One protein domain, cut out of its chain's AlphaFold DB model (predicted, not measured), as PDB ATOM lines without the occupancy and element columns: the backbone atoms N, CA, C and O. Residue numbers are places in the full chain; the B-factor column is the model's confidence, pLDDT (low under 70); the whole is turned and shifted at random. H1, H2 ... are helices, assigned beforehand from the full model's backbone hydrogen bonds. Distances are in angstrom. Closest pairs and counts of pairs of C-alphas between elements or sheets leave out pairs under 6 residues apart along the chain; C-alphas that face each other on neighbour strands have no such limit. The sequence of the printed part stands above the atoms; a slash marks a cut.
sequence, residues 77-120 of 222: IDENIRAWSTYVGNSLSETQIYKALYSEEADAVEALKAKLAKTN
ATOM      1  N   ILE A  77       4.500  22.984  17.948       73.25
ATOM      2  CA  ILE A  77       4.078  24.385  17.984       73.25
ATOM      3  C   ILE A  77       5.263  25.284  18.357       73.25
ATOM      4  O   ILE A  77       5.589  25.459  19.536       73.25
ATOM      5  N   ASP A  78       5.881  25.869  17.335       79.81
ATOM      6  CA  ASP A  78       6.974  26.832  17.430       79.81
ATOM      7  C   ASP A  78       6.509  28.290  17.667       79.81
ATOM      8  O   ASP A  78       5.318  28.621  17.727       79.81
ATOM      9  N   GLU A  79       7.479  29.193  17.827       85.62
ATOM     10  CA  GLU A  79       7.228  30.624  18.024       85.62
ATOM     11  C   GLU A  79       6.621  31.314  16.794       85.62
ATOM     12  O   GLU A  79       5.887  32.295  16.944       85.62
ATOM     13  N   ASN A  80       6.855  30.794  15.586       90.12
ATOM     14  CA  ASN A  80       6.289  31.340  14.356       90.12
ATOM     15  C   ASN A  80       4.780  31.109  14.285       90.12
ATOM     16  O   ASN A  80       4.027  32.040  13.988       90.12
ATOM     17  N   ILE A  81       4.325  29.914  14.658       91.19
ATOM     18  CA  ILE A  81       2.905  29.565  14.745       91.19
ATOM     19  C   ILE A  81       2.203  30.452  15.772       91.19
ATOM     20  O   ILE A  81       1.163  31.046  15.474       91.19
ATOM     21  N   ARG A  82       2.793  30.609  16.964       92.81
ATOM     22  CA  ARG A  82       2.251  31.487  18.018       92.81
ATOM     23  C   ARG A  82       2.172  32.940  17.559       92.81
ATOM     24  O   ARG A  82       1.182  33.625  17.825       92.81
ATOM     25  N   ALA A  83       3.193  33.411  16.844       93.44
ATOM     26  CA  ALA A  83       3.239  34.769  16.322       93.44
ATOM     27  C   ALA A  83       2.146  35.013  15.272       93.44
ATOM     28  O   ALA A  83       1.461  36.031  15.348       93.44
ATOM     29  N   TRP A  84       1.921  34.072  14.351       95.56
ATOM     30  CA  TRP A  84       0.830  34.149  13.377       95.56
ATOM     31  C   TRP A  84      -0.554  34.036  14.018       95.56
ATOM     32  O   TRP A  84      -1.440  34.814  13.663       95.56
ATOM     33  N   SER A  85      -0.735  33.145  14.999       95.81
ATOM     34  CA  SER A  85      -1.986  33.050  15.765       95.81
ATOM     35  C   SER A  85      -2.301  34.375  16.472       95.81
ATOM     36  O   SER A  85      -3.392  34.926  16.309       95.81
ATOM     37  N   THR A  86      -1.305  34.971  17.137       95.94
ATOM     38  CA  THR A  86      -1.438  36.290  17.775       95.94
ATOM     39  C   THR A  86      -1.751  37.381  16.752       95.94
ATOM     40  O   THR A  86      -2.617  38.223  16.989       95.94
ATOM     41  N   TYR A  87      -1.089  37.357  15.594       96.31
ATOM     42  CA  TYR A  87      -1.253  38.352  14.535       96.31
ATOM     43  C   TYR A  87      -2.658  38.348  13.917       96.31
ATOM     44  O   TYR A  87      -3.197  39.407  13.598       96.31
ATOM     45  N   VAL A  88      -3.312  37.183  13.834       95.62
ATOM     46  CA  VAL A  88      -4.732  37.085  13.440       95.62
ATOM     47  C   VAL A  88      -5.711  37.328  14.598       95.62
ATOM     48  O   VAL A  88      -6.924  37.163  14.437       95.62
ATOM     49  N   GLY A  89      -5.214  37.733  15.769       94.94
ATOM     50  CA  GLY A  89      -6.015  38.004  16.960       94.94
ATOM     51  C   GLY A  89      -6.528  36.741  17.652       94.94
ATOM     52  O   GLY A  89      -7.642  36.752  18.171       94.94
ATOM     53  N   ASN A  90      -5.756  35.650  17.621       94.56
ATOM     54  CA  ASN A  90      -6.063  34.349  18.230       94.56
ATOM     55  C   ASN A  90      -7.379  33.716  17.743       94.56
ATOM     56  O   ASN A  90      -7.993  32.917  18.446       94.56
ATOM     57  N   SER A  91      -7.847  34.077  16.543       93.81
ATOM     58  CA  SER A  91      -9.111  33.553  16.009       93.81
ATOM     59  C   SER A  91      -8.992  32.184  15.343       93.81
ATOM     60  O   SER A  91     -10.012  31.603  14.989       93.81
ATOM     61  N   LEU A  92      -7.768  31.712  15.101       95.25
ATOM     62  CA  LEU A  92      -7.472  30.400  14.530       95.25
ATOM     63  C   LEU A  92      -6.591  29.631  15.512       95.25
ATOM     64  O   LEU A  92      -5.704  30.216  16.141       95.25
ATOM     65  N   SER A  93      -6.840  28.327  15.636       95.31
ATOM     66  CA  SER A  93      -6.021  27.459  16.487       95.31
ATOM     67  C   SER A  93      -4.587  27.371  15.959       95.31
ATOM     68  O   SER A  93      -4.359  27.422  14.751       95.31
ATOM     69  N   GLU A  94      -3.617  27.197  16.855       93.31
ATOM     70  CA  GLU A  94      -2.204  27.023  16.489       93.31
ATOM     71  C   GLU A  94      -2.009  25.825  15.542       93.31
ATOM     72  O   GLU A  94      -1.256  25.912  14.578       93.31
ATOM     73  N   THR A  95      -2.774  24.745  15.728       93.88
ATOM     74  CA  THR A  95      -2.801  23.588  14.818       93.88
ATOM     75  C   THR A  95      -3.263  23.956  13.407       93.88
ATOM     76  O   THR A  95      -2.695  23.484  12.429       93.88
ATOM     77  N   GLN A  96      -4.285  24.805  13.277       94.75
ATOM     78  CA  GLN A  96      -4.756  25.263  11.970       94.75
ATOM     79  C   GLN A  96      -3.742  26.197  11.303       94.75
ATOM     80  O   GLN A  96      -3.547  26.118  10.095       94.75
ATOM     81  N   ILE A  97      -3.060  27.040  12.084       94.62
ATOM     82  CA  ILE A  97      -1.953  27.865  11.585       94.62
ATOM     83  C   ILE A  97      -0.798  26.982  11.097       94.62
ATOM     84  O   ILE A  97      -0.312  27.203   9.994       94.62
ATOM     85  N   TYR A  98      -0.400  25.960  11.859       92.31
ATOM     86  CA  TYR A  98       0.618  24.989  11.441       92.31
ATOM     87  C   TYR A  98       0.259  24.338  10.101       92.31
ATOM     88  O   TYR A  98       1.050  24.375   9.161       92.31
ATOM     89  N   LYS A  99      -0.962  23.798  10.000       92.94
ATOM     90  CA  LYS A  99      -1.460  23.133   8.788       92.94
ATOM     91  C   LYS A  99      -1.463  24.055   7.577       92.94
ATOM     92  O   LYS A  99      -1.183  23.599   6.477       92.94
ATOM     93  N   ALA A 100      -1.764  25.337   7.776       94.12
ATOM     94  CA  ALA A 100      -1.701  26.324   6.710       94.12
ATOM     95  C   ALA A 100      -0.252  26.617   6.298       94.12
ATOM     96  O   ALA A 100       0.051  26.583   5.116       94.12
ATOM     97  N   LEU A 101       0.631  26.914   7.257       89.56
ATOM     98  CA  LEU A 101       1.983  27.401   6.972       89.56
ATOM     99  C   LEU A 101       2.931  26.315   6.462       89.56
ATOM    100  O   LEU A 101       3.714  26.602   5.566       89.56
ATOM    101  N   TYR A 102       2.880  25.116   7.045       85.62
ATOM    102  CA  TYR A 102       3.899  24.080   6.841       85.62
ATOM    103  C   TYR A 102       3.380  22.815   6.156       85.62
ATOM    104  O   TYR A 102       4.169  22.052   5.614       85.62
ATOM    105  N   SER A 103       2.070  22.553   6.211       87.19
ATOM    106  CA  SER A 103       1.451  21.421   5.497       87.19
ATOM    107  C   SER A 103       0.658  21.858   4.269       87.19
ATOM    108  O   SER A 103       0.184  21.000   3.530       87.19
ATOM    109  N   GLU A 104       0.477  23.171   4.092       89.19
ATOM    110  CA  GLU A 104      -0.284  23.799   3.010       89.19
ATOM    111  C   GLU A 104      -1.651  23.139   2.749       89.19
ATOM    112  O   GLU A 104      -2.136  23.052   1.620       89.19
ATOM    113  N   GLU A 105      -2.316  22.678   3.818       93.75
ATOM    114  CA  GLU A 105      -3.645  22.078   3.711       93.75
ATOM    115  C   GLU A 105      -4.642  23.127   3.201       93.75
ATOM    116  O   GLU A 105      -4.828  24.171   3.833       93.75
ATOM    117  N   ALA A 106      -5.319  22.836   2.085       95.69
ATOM    118  CA  ALA A 106      -6.158  23.797   1.364       95.69
ATOM    119  C   ALA A 106      -7.166  24.536   2.266       95.69
ATOM    120  O   ALA A 106      -7.210  25.767   2.259       95.69
ATOM    121  N   ASP A 107      -7.906  23.805   3.106       97.25
ATOM    122  CA  ASP A 107      -8.901  24.382   4.020       97.25
ATOM    123  C   ASP A 107      -8.260  25.307   5.074       97.25
ATOM    124  O   ASP A 107      -8.822  26.338   5.461       97.25
ATOM    125  N   ALA A 108      -7.063  24.955   5.555       96.88
ATOM    126  CA  ALA A 108      -6.329  25.747   6.535       96.88
ATOM    127  C   ALA A 108      -5.752  27.022   5.901       96.88
ATOM    128  O   ALA A 108      -5.857  28.103   6.490       96.88
ATOM    129  N   VAL A 109      -5.204  26.909   4.686       97.00
ATOM    130  CA  VAL A 109      -4.714  28.038   3.884       97.00
ATOM    131  C   VAL A 109      -5.852  29.003   3.565       97.00
ATOM    132  O   VAL A 109      -5.706  30.209   3.785       97.00
ATOM    133  N   GLU A 110      -7.003  28.503   3.106       97.62
ATOM    134  CA  GLU A 110      -8.170  29.334   2.803       97.62
ATOM    135  C   GLU A 110      -8.644  30.085   4.051       97.62
ATOM    136  O   GLU A 110      -8.826  31.304   4.012       97.62
ATOM    137  N   ALA A 111      -8.771  29.393   5.186       97.56
ATOM    138  CA  ALA A 111      -9.187  30.014   6.437       97.56
ATOM    139  C   ALA A 111      -8.215  31.114   6.902       97.56
ATOM    140  O   ALA A 111      -8.653  32.199   7.308       97.56
ATOM    141  N   LEU A 112      -6.903  30.866   6.817       97.56
ATOM    142  CA  LEU A 112      -5.877  31.845   7.176       97.56
ATOM    143  C   LEU A 112      -5.914  33.060   6.240       97.56
ATOM    144  O   LEU A 112      -6.001  34.195   6.719       97.56
ATOM    145  N   LYS A 113      -5.932  32.848   4.918       97.81
ATOM    146  CA  LYS A 113      -6.014  33.937   3.933       97.81
ATOM    147  C   LYS A 113      -7.301  34.737   4.077       97.81
ATOM    148  O   LYS A 113      -7.250  35.963   4.081       97.81
ATOM    149  N   ALA A 114      -8.447  34.081   4.259       97.38
ATOM    150  CA  ALA A 114      -9.730  34.753   4.444       97.38
ATOM    151  C   ALA A 114      -9.743  35.627   5.705       97.38
ATOM    152  O   ALA A 114     -10.341  36.708   5.716       97.38
ATOM    153  N   LYS A 115      -9.076  35.179   6.775       97.31
ATOM    154  CA  LYS A 115      -8.927  35.966   7.997       97.31
ATOM    155  C   LYS A 115      -8.009  37.168   7.777       97.31
ATOM    156  O   LYS A 115      -8.406  38.287   8.098       97.31
ATOM    157  N   LEU A 116      -6.833  36.951   7.192       97.06
ATOM    158  CA  LEU A 116      -5.861  38.008   6.914       97.06
ATOM    159  C   LEU A 116      -6.397  39.037   5.923       97.06
ATOM    160  O   LEU A 116      -6.250  40.225   6.164       97.06
ATOM    161  N   ALA A 117      -7.117  38.630   4.880       96.56
ATOM    162  CA  ALA A 117      -7.754  39.552   3.940       96.56
ATOM    163  C   ALA A 117      -8.685  40.558   4.643       96.56
ATOM    164  O   ALA A 117      -8.806  41.701   4.209       96.56
ATOM    165  N   LYS A 118      -9.318  40.148   5.751       95.12
ATOM    166  CA  LYS A 118     -10.195  41.007   6.559       95.12
ATOM    167  C   LYS A 118      -9.434  41.875   7.560       95.12
ATOM    168  O   LYS A 118      -9.878  42.985   7.831       95.12
ATOM    169  N   THR A 119      -8.350  41.375   8.153       94.19
ATOM    170  CA  THR A 119      -7.645  42.072   9.245       94.19
ATOM    171  C   THR A 119      -6.395  42.821   8.801       94.19
ATOM    172  O   THR A 119      -6.106  43.886   9.334       94.19
ATOM    173  N   ASN A 120      -5.640  42.266   7.858       94.12
ATOM    174  CA  ASN A 120      -4.394  42.812   7.331       94.12
ATOM    175  C   ASN A 120      -4.127  42.239   5.924       94.12
ATOM    176  O   ASN A 120      -3.393  41.265   5.759       94.12
TER     177      ASN A 120
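AT A GLANCE: This is residues 77 to 120 of the 222 residues of an uncharacterized protein of Spirosoma sp. HMF3257 (UniProt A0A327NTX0). The longest helix, H3, and the shorter H1 make two sides of a small open bracket, and the short H2 is the crosspiece between them. H1 meets H2 near Glu 94, where H2 begins, and H3 meets it near Ala 100, close to where H2 ends, while H1 and H3 stay apart. The printed part has 44 residues with three named helices in the order H1, H2, H3 and no named strand, and its class is all helix. It is compact and rounded, with a radius of gyration of the C-alphas of 9.2 A and spans of 24 by 21 by 12 A.

IN THESE COORDINATES: H3 covers residues 106 to 119 and measures 20.0 A from its first to its last C-alpha, from (-6.158, 23.797, 1.364) to (-7.645, 42.072, 9.245). H2 covers residues 94 to 101, 10.4 A long. H1 covers residues 79 to 87, 12.0 A long, and begins with C-alpha 79 at (7.228, 30.624, 18.024).

HOW THE PARTS SIT: H3 touches H2 with residues 106 to 112 alone. Their closest C-alphas, those of Ala 100 and Val 109, are 4.5 A apart, and their lines stand about perpendicular at 81 degrees. H2 also touches H1, where the closest C-alphas are those of Ile 81 and Glu 94, 6.0 A apart. These two helices are about perpendicular as well, at 81 degrees. H1 and H3 are apart. Every backbone O i to N i+4 pair is within hydrogen-bond range in H1 and H2, and 9 of 10 are in H3.

THE WHOLE: The two C-alphas farthest apart, those of Asp 78 and Lys 118, are 24.8 A apart. The link from H2 to H3 is tight, with 4 residues, and the link from H1 to H2 is short, with 6. The printed part has no cut. The mean pLDDT of the printed part is 93.4, and no printed residue is under 70.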